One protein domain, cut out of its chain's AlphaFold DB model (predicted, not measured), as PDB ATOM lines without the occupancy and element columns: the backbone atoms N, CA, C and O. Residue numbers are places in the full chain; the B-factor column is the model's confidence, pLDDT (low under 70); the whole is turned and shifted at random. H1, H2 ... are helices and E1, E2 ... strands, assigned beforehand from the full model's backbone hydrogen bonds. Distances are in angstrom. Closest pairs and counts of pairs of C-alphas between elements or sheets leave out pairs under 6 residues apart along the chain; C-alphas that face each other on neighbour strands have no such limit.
ATOM      1  N   SER A  90    -105.236 -68.719 124.376       75.06
ATOM      2  CA  SER A  90    -105.378 -70.169 124.275       75.06
ATOM      3  C   SER A  90    -103.999 -70.841 124.149       75.06
ATOM      4  O   SER A  90    -102.998 -70.158 123.919       75.06
ATOM      5  N   PRO A  91    -103.921 -72.181 124.246       81.12
ATOM      6  CA  PRO A  91    -102.691 -72.930 123.971       81.12
ATOM      7  C   PRO A  91    -102.139 -72.740 122.548       81.12
ATOM      8  O   PRO A  91    -100.989 -73.091 122.287       81.12
ATOM      9  N   ASP A  92    -102.945 -72.207 121.625       86.00
ATOM     10  CA  ASP A  92    -102.569 -72.004 120.223       86.00
ATOM     11  C   ASP A  92    -101.779 -70.702 119.995       86.00
ATOM     12  O   ASP A  92    -101.338 -70.433 118.872       86.00
ATOM     13  N   PHE A  93    -101.574 -69.898 121.047       89.12
ATOM     14  CA  PHE A  93    -100.875 -68.614 120.989       89.12
ATOM     15  C   PHE A  93     -99.697 -68.558 121.965       89.12
ATOM     16  O   PHE A  93     -99.843 -68.823 123.157       89.12
ATOM     17  N   ASP A  94     -98.532 -68.135 121.476       85.00
ATOM     18  CA  ASP A  94     -97.310 -68.066 122.285       85.00
ATOM     19  C   ASP A  94     -97.250 -66.791 123.128       85.00
ATOM     20  O   ASP A  94     -96.957 -66.808 124.327       85.00
ATOM     21  N   LYS A  95     -97.481 -65.644 122.485       84.62
ATOM     22  CA  LYS A  95     -97.279 -64.323 123.090       84.62
ATOM     23  C   LYS A  95     -98.050 -63.236 122.359       84.62
ATOM     24  O   LYS A  95     -98.469 -63.417 121.220       84.62
ATOM     25  N   VAL A  96     -98.164 -62.082 123.010       84.94
ATOM     26  CA  VAL A  96     -98.620 -60.849 122.366       84.94
ATOM     27  C   VAL A  96     -97.459 -60.236 121.578       84.94
ATOM     28  O   VAL A  96     -96.326 -60.182 122.066       84.94
ATOM     29  N   VAL A  97     -97.740 -59.798 120.358       86.12
ATOM     30  CA  VAL A  97     -96.850 -59.052 119.462       86.12
ATOM     31  C   VAL A  97     -97.546 -57.766 119.024       86.12
ATOM     32  O   VAL A  97     -98.763 -57.650 119.144       86.12
ATOM     33  N   PHE A  98     -96.778 -56.788 118.550       83.31
ATOM     34  CA  PHE A  98     -97.299 -55.481 118.159       83.31
ATOM     35  C   PHE A  98     -96.948 -55.199 116.704       83.31
ATOM     36  O   PHE A  98     -95.842 -55.525 116.263       83.31
ATOM     37  N   ASP A  99     -97.892 -54.622 115.966       82.50
ATOM     38  CA  ASP A  99     -97.647 -54.156 114.604       82.50
ATOM     39  C   ASP A  99     -96.942 -52.791 114.571       82.50
ATOM     40  O   ASP A  99     -96.648 -52.181 115.601       82.50
ATOM     41  N   GLU A 100     -96.663 -52.309 113.363       76.06
ATOM     42  CA  GLU A 100     -96.037 -51.012 113.101       76.06
ATOM     43  C   GLU A 100     -96.809 -49.808 113.674       76.06
ATOM     44  O   GLU A 100     -96.213 -48.767 113.943       76.06
ATOM     45  N   ASN A 101     -98.113 -49.958 113.925       72.19
ATOM     46  CA  ASN A 101     -98.972 -48.945 114.539       72.19
ATOM     47  C   ASN A 101     -99.169 -49.186 116.044       72.19
ATOM     48  O   ASN A 101    -100.051 -48.587 116.662       72.19
ATOM     49  N   ASN A 102     -98.360 -50.068 116.636       71.06
ATOM     50  CA  ASN A 102     -98.429 -50.481 118.031       71.06
ATOM     51  C   ASN A 102     -99.772 -51.133 118.416       71.06
ATOM     52  O   ASN A 102    -100.175 -51.092 119.579       71.06
ATOM     53  N   ARG A 103    -100.484 -51.736 117.453       78.38
ATOM     54  CA  ARG A 103    -101.706 -52.506 117.719       78.38
ATOM     55  C   ARG A 103    -101.335 -53.916 118.182       78.38
ATOM     56  O   ARG A 103    -100.465 -54.537 117.566       78.38
ATOM     57  N   PRO A 104    -101.974 -54.440 119.240       84.88
ATOM     58  CA  PRO A 104    -101.643 -55.752 119.769       84.88
ATOM     59  C   PRO A 104    -102.266 -56.881 118.931       84.88
ATOM     60  O   PRO A 104    -103.402 -56.791 118.467       84.88
ATOM     61  N   PHE A 105    -101.517 -57.970 118.781       88.31
ATOM     62  CA  PHE A 105    -101.915 -59.231 118.157       88.31
ATOM     63  C   PHE A 105    -101.401 -60.406 118.993       88.31
ATOM     64  O   PHE A 105    -100.420 -60.287 119.723       88.31
ATOM     65  N   LEU A 106    -102.023 -61.569 118.857       89.50
ATOM     66  CA  LEU A 106    -101.530 -62.845 119.364       89.50
ATOM     67  C   LEU A 106    -100.702 -63.536 118.278       89.50
ATOM     68  O   LEU A 106    -101.167 -63.740 117.159       89.50
ATOM     69  N   LEU A 107     -99.470 -63.908 118.608       91.25
ATOM     70  CA  LEU A 107     -98.637 -64.743 117.753       91.25
ATOM     71  C   LEU A 107     -99.084 -66.199 117.886       91.25
ATOM     72  O   LEU A 107     -98.964 -66.780 118.967       91.25
ATOM     73  N   ALA A 108     -99.569 -66.786 116.796       91.38
ATOM     74  CA  ALA A 108     -99.985 -68.179 116.767       91.38
ATOM     75  C   ALA A 108     -98.799 -69.136 116.623       91.38
ATOM     76  O   ALA A 108     -97.882 -68.902 115.833       91.38
ATOM     77  N   ASN A 109     -98.868 -70.246 117.357       90.81
ATOM     78  CA  ASN A 109     -97.942 -71.376 117.238       90.81
ATOM     79  C   ASN A 109     -98.487 -72.510 116.356       90.81
ATOM     80  O   ASN A 109     -97.832 -73.536 116.161       90.81
ATOM     81  N   LYS A 110     -99.689 -72.320 115.808       89.75
ATOM     82  CA  LYS A 110    -100.321 -73.203 114.825       89.75
ATOM     83  C   LYS A 110    -100.254 -72.602 113.427       89.75
ATOM     84  O   LYS A 110     -99.994 -71.414 113.238       89.75
ATOM     85  N   SER A 111    -100.499 -73.443 112.425       88.19
ATOM     86  CA  SER A 111    -100.584 -72.996 111.037       88.19
ATOM     87  C   SER A 111    -101.820 -72.121 110.814       88.19
ATOM     88  O   SER A 111    -102.836 -72.273 111.491       88.19
ATOM     89  N   ARG A 112    -101.751 -71.247 109.804       87.56
ATOM     90  CA  ARG A 112    -102.862 -70.378 109.390       87.56
ATOM     91  C   ARG A 112    -104.175 -71.145 109.222       87.56
ATOM     92  O   ARG A 112    -105.187 -70.700 109.737       87.56
ATOM     93  N   LYS A 113    -104.130 -72.308 108.564       88.00
ATOM     94  CA  LYS A 113    -105.309 -73.144 108.307       88.00
ATOM     95  C   LYS A 113    -106.017 -73.556 109.603       88.00
ATOM     96  O   LYS A 113    -107.221 -73.390 109.709       88.00
ATOM     97  N   ILE A 114    -105.261 -74.036 110.595       87.94
ATOM     98  CA  ILE A 114    -105.817 -74.447 111.896       87.94
ATOM     99  C   ILE A 114    -106.445 -73.249 112.612       87.94
ATOM    100  O   ILE A 114    -107.495 -73.377 113.233       87.94
ATOM    101  N   ILE A 115    -105.790 -72.089 112.536       88.38
ATOM    102  CA  ILE A 115    -106.281 -70.870 113.172       88.38
ATOM    103  C   ILE A 115    -107.572 -70.384 112.506       88.38
ATOM    104  O   ILE A 115    -108.546 -70.158 113.208       88.38
ATOM    105  N   GLU A 116    -107.617 -70.295 111.177       85.75
ATOM    106  CA  GLU A 116    -108.811 -69.866 110.430       85.75
ATOM    107  C   GLU A 116    -110.002 -70.827 110.600       85.75
ATOM    108  O   GLU A 116    -111.139 -70.376 110.620       85.75
ATOM    109  N   GLU A 117    -109.762 -72.134 110.756       86.62
ATOM    110  CA  GLU A 117    -110.825 -73.122 111.017       86.62
ATOM    111  C   GLU A 117    -111.411 -73.017 112.433       86.62
ATOM    112  O   GLU A 117    -112.578 -73.343 112.644       86.62
ATOM    113  N   LYS A 118    -110.603 -72.600 113.415       84.38
ATOM    114  CA  LYS A 118    -110.987 -72.566 114.835       84.38
ATOM    115  C   LYS A 118    -111.481 -71.194 115.306       84.38
ATOM    116  O   LYS A 118    -112.180 -71.124 116.313       84.38
ATOM    117  N   TYR A 119    -111.079 -70.134 114.612       81.31
ATOM    118  CA  TYR A 119    -111.246 -68.739 115.014       81.31
ATOM    119  C   TYR A 119    -111.772 -67.912 113.828       81.31
ATOM    120  O   TYR A 119    -111.039 -67.133 113.217       81.31
ATOM    121  N   ASP A 120    -113.039 -68.112 113.472       76.06
ATOM    122  CA  ASP A 120    -113.706 -67.469 112.332       76.06
ATOM    123  C   ASP A 120    -114.042 -65.983 112.572       76.06
ATOM    124  O   ASP A 120    -114.240 -65.208 111.631       76.06
ATOM    125  N   ASP A 121    -114.039 -65.562 113.833       78.38
ATOM    126  CA  ASP A 121    -114.230 -64.195 114.307       78.38
ATOM    127  C   ASP A 121    -112.915 -63.407 114.453       78.38
ATOM    128  O   ASP A 121    -112.888 -62.360 115.101       78.38
ATOM    129  N   TYR A 122    -111.815 -63.869 113.845       78.38
ATOM    130  CA  TYR A 122    -110.492 -63.253 113.982       78.38
ATOM    131  C   TYR A 122    -109.969 -62.665 112.673       78.38
ATOM    132  O   TYR A 122    -110.135 -63.199 111.579       78.38
ATOM    133  N   VAL A 123    -109.243 -61.558 112.807       82.50
ATOM    134  CA  VAL A 123    -108.362 -61.033 111.767       82.50
ATOM    135  C   VAL A 123    -107.050 -61.804 111.814       82.50
ATOM    136  O   VAL A 123    -106.394 -61.843 112.855       82.50
ATOM    137  N   VAL A 124    -106.638 -62.347 110.669       85.44
ATOM    138  CA  VAL A 124    -105.354 -63.032 110.480       85.44
ATOM    139  C   VAL A 124    -104.420 -62.153 109.645       85.44
ATOM    140  O   VAL A 124    -104.724 -61.828 108.498       85.44
ATOM    141  N   LYS A 125    -103.258 -61.787 110.199       87.25
ATOM    142  CA  LYS A 125    -102.167 -61.067 109.514       87.25
ATOM    143  C   LYS A 125    -100.956 -61.995 109.390       87.25
ATOM    144  O   LYS A 125    -100.600 -62.680 110.347       87.25
ATOM    145  N   ILE A 126    -100.301 -62.016 108.227       87.81
ATOM    146  CA  ILE A 126     -99.037 -62.747 108.041       87.81
ATOM    147  C   ILE A 126     -97.890 -61.745 108.022       87.81
ATOM    148  O   ILE A 126     -97.829 -60.887 107.146       87.81
ATOM    149  N   VAL A 127     -96.956 -61.885 108.960       86.25
ATOM    150  CA  VAL A 127     -95.761 -61.036 109.051       86.25
ATOM    151  C   VAL A 127     -94.543 -61.939 109.142       86.25
ATOM    152  O   VAL A 127     -94.458 -62.766 110.040       86.25
ATOM    153  N   ASN A 128     -93.597 -61.831 108.203       87.31
ATOM    154  CA  ASN A 128     -92.374 -62.652 108.182       87.31
ATOM    155  C   ASN A 128     -92.632 -64.168 108.339       87.31
ATOM    156  O   ASN A 128     -91.949 -64.849 109.101       87.31
ATOM    157  N   LYS A 129     -93.635 -64.703 107.623       87.12
ATOM    158  CA  LYS A 129     -94.111 -66.105 107.708       87.12
ATOM    159  C   LYS A 129     -94.728 -66.508 109.058       87.12
ATOM    160  O   LYS A 129     -95.087 -67.670 109.229       87.12
ATOM    161  N   GLN A 130     -94.878 -65.581 109.997       89.88
ATOM    162  CA  GLN A 130     -95.573 -65.794 111.262       89.88
ATOM    163  C   GLN A 130     -97.050 -65.433 111.128       89.88
ATOM    164  O   GLN A 130     -97.404 -64.495 110.413       89.88
ATOM    165  N   VAL A 131     -97.905 -66.174 111.832       91.19
ATOM    166  CA  VAL A 131     -99.355 -65.965 111.845       91.19
ATOM    167  C   VAL A 131     -99.710 -65.143 113.074       91.19
ATOM    168  O   VAL A 131     -99.485 -65.573 114.203       91.19
ATOM    169  N   TRP A 132    -100.210 -63.937 112.854       92.00
ATOM    170  CA  TRP A 132    -100.639 -63.017 113.900       92.00
ATOM    171  C   TRP A 132    -102.157 -62.911 113.855       92.00
ATOM    172  O   TRP A 132    -102.729 -62.777 112.775       92.00
ATOM    173  N   VAL A 133    -102.810 -62.950 115.010       89.12
ATOM    174  CA  VAL A 133    -104.270 -62.905 115.088       89.12
ATOM    175  C   VAL A 133    -104.804 -61.964 116.145       89.12
ATOM    176  O   VAL A 133    -104.201 -61.774 117.196       89.12
ATOM    177  N   ARG A 134    -105.967 -61.384 115.868       85.69
ATOM    178  CA  ARG A 134    -106.752 -60.613 116.835       85.69
ATOM    179  C   ARG A 134    -108.244 -60.874 116.613       85.69
ATOM    180  O   ARG A 134    -108.628 -61.048 115.459       85.69
ATOM    181  N   PRO A 135    -109.079 -60.874 117.658       79.75
ATOM    182  CA  PRO A 135    -110.523 -60.941 117.493       79.75
ATOM    183  C   PRO A 135    -111.031 -59.685 116.771       79.75
ATOM    184  O   PRO A 135    -110.463 -58.593 116.905       79.75
ATOM    185  N   ILE A 136    -112.102 -59.845 115.999       76.25
ATOM    186  CA  ILE A 136    -112.862 -58.756 115.387       76.25
ATOM    187  C   ILE A 136    -113.792 -58.205 116.470       76.25
ATOM    188  O   ILE A 136    -114.788 -58.831 116.824       76.25
ATOM    189  N   LEU A 137    -113.456 -57.038 117.022       66.62
ATOM    190  CA  LEU A 137    -114.196 -56.461 118.151       66.62
ATOM    191  C   LEU A 137    -115.377 -55.599 117.702       66.62
ATOM    192  O   LEU A 137    -116.311 -55.376 118.472       66.62
ATOM    193  N   ASN A 138    -115.357 -55.124 116.457       67.81
ATOM    194  CA  ASN A 138    -116.458 -54.398 115.840       67.81
ATOM    195  C   ASN A 138    -116.422 -54.512 114.301       67.81
ATOM    196  O   ASN A 138    -115.454 -54.972 113.695       67.81
ATOM    197  N   GLU A 139    -117.505 -54.087 113.649       62.31
ATOM    198  CA  GLU A 139    -117.663 -54.174 112.191       62.31
ATOM    199  C   GLU A 139    -116.709 -53.240 111.416       62.31
ATOM    200  O   GLU A 139    -116.390 -53.507 110.256       62.31
ATOM    201  N   GLN A 140    -116.213 -52.173 112.054       63.41
ATOM    202  CA  GLN A 140    -115.236 -51.255 111.464       63.41
ATOM    203  C   GLN A 140    -113.848 -51.901 111.372       63.41
ATOM    204  O   GLN A 140    -113.226 -51.840 110.312       63.41
ATOM    205  N   ASP A 141    -113.416 -52.615 112.414       64.12
ATOM    206  CA  ASP A 141    -112.179 -53.401 112.409       64.12
ATOM    207  C   ASP A 141    -112.190 -54.401 111.248       64.12
ATOM    208  O   ASP A 141    -111.206 -54.557 110.526       64.12
ATOM    209  N   ARG A 142    -113.340 -55.041 111.000       62.59
ATOM    210  CA  ARG A 142    -113.499 -55.971 109.875       62.59
ATOM    211  C   ARG A 142    -113.262 -55.291 108.522       62.59
ATOM    212  O   ARG A 142    -112.605 -55.872 107.660       62.59
ATOM    213  N   LYS A 143    -113.786 -54.075 108.332       63.06
ATOM    214  CA  LYS A 143    -113.678 -53.312 107.075       63.06
ATOM    215  C   LYS A 143    -112.260 -52.801 106.825       63.06
ATOM    216  O   LYS A 143    -111.757 -52.952 105.713       63.06
ATOM    217  N   ASP A 144    -111.606 -52.256 107.849       63.00
ATOM    218  CA  ASP A 144    -110.255 -51.694 107.735       63.00
ATOM    219  C   ASP A 144    -109.229 -52.756 107.302       63.00
ATOM    220  O   ASP A 144    -108.349 -52.481 106.485       63.00
ATOM    221  N   TYR A 145    -109.370 -53.996 107.785       61.03
ATOM    222  CA  TYR A 145    -108.455 -55.086 107.435       61.03
ATOM    223  C   TYR A 145    -108.777 -55.770 106.101       61.03
ATOM    224  O   TYR A 145    -107.853 -56.178 105.397       61.03
ATOM    225  N   GLN A 146    -110.048 -55.851 105.692       59.94
ATOM    226  CA  GLN A 146    -110.400 -56.361 104.358       59.94
ATOM    227  C   GLN A 146    -109.828 -55.493 103.225       59.94
ATOM    228  O   GLN A 146    -109.564 -56.010 102.139       59.94
ATOM    229  N   MET A 147    -109.593 -54.199 103.471       56.28
ATOM    230  CA  MET A 147    -108.957 -53.301 102.501       56.28
ATOM    231  C   MET A 147    -107.434 -53.470 102.402       56.28
ATOM    232  O   MET A 147    -106.885 -53.204 101.341       56.28
ATOM    233  N   GLN A 148    -106.754 -53.940 103.455       49.25
ATOM    234  CA  GLN A 148    -105.295 -54.159 103.453       49.25
ATOM    235  C   GLN A 148    -104.872 -55.506 102.845       49.25
ATOM    236  O   GLN A 148    -103.689 -55.726 102.600       49.25
ATOM    237  N   ALA A 149    -105.822 -56.422 102.628       46.91
ATOM    238  CA  ALA A 149    -105.588 -57.727 102.008       46.91
ATOM    239  C   ALA A 149    -105.770 -57.726 100.472       46.91
ATOM    240  O   ALA A 149    -105.737 -58.796  99.862       46.91
ATOM    241  N   ARG A 150    -105.991 -56.550  99.862       38.28
ATOM    242  CA  ARG A 150    -106.014 -56.318  98.408       38.28
ATOM    243  C   ARG A 150    -104.737 -55.616  97.971       38.28
ATOM    244  O   ARG A 150    -104.267 -55.951  96.864       38.28
TER     245      ARG A 150
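AT A GLANCE: This is residues 90 to 150 of the 150 residues of an uncharacterized protein of Candidatus Woesearchaeota archaeon CG11_big_fil_rev_8_21_14_0_20_43_8 (UniProt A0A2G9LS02). A small, strongly twisted sheet of two hairpins, E1 with E2 and E3 with E4, has the short helix H1 packed over E4, while the last helix, H2, only grazes the sheet, chiefly near edge strand E3. The printed part has 61 residues, with E1, E2, H1, E3, E4 and H2 along the chain; the sheet's order is E1, E2, E4, E3, all antiparallel, and the class is mixed, helices and strands. It is compact, with a radius of gyration of the C-alphas of 11.1 A and a rounded outline of 28 by 25 by 21 A.

IN THESE COORDINATES: E1, residues 93 to 98, begins at C-alpha 93 (-100.875, -68.614, 120.989) and is 13.9 A long. E2 is residues 104 to 108, 12.9 A, and H1 residues 112 to 118, 10.0 A. E3, residues 122 to 127, measures 15.7 A, and E4, residues 130 to 135, 16.9 A. H2, residues 139 to 148, is 15.1 A long and ends at C-alpha 148 (-105.295, -54.159, 103.453).

HOW THE PARTS SIT: From edge to edge the strands' lines turn by 107 degrees. In the hairpin E1 and E2, N 97 and O 105 are 2.8 A apart, within hydrogen-bond range. Between E2 and E4, N 106 and O 133 are 2.7 A apart; in the hairpin E3 and E4, N 125 and O 132 are 2.8 A apart. E2, H1 and E3 form a split strand-helix-strand unit, two strands of one sheet joined through a helix, with E4 between them in the sheet, and its crossover is right-handed. H1 is on the sheet at a height of 8.8 A, over E4 and along the strands, at 19 degrees to E4 on the local plane; the closest C-alphas of H1 and E4, Arg 112 and Val 131, are 6.1 A apart. H2 only grazes the sheet with residues 141 to 148; its closest C-alpha to E3 is Tyr 145, 7.4 A from that of Val 123. H1 and H2 are apart. Every O i to N i+4 pair is within hydrogen-bond range in H1, and 5 of 6 in H2.

THE WHOLE: The two farthest C-alphas, of Pro 91 and Arg 150, are 30.7 A apart. The printed part has no cut, and its five links between named elements are tight. Mean pLDDT of the printed part is 78.8; residues 137 to 150 are under 70.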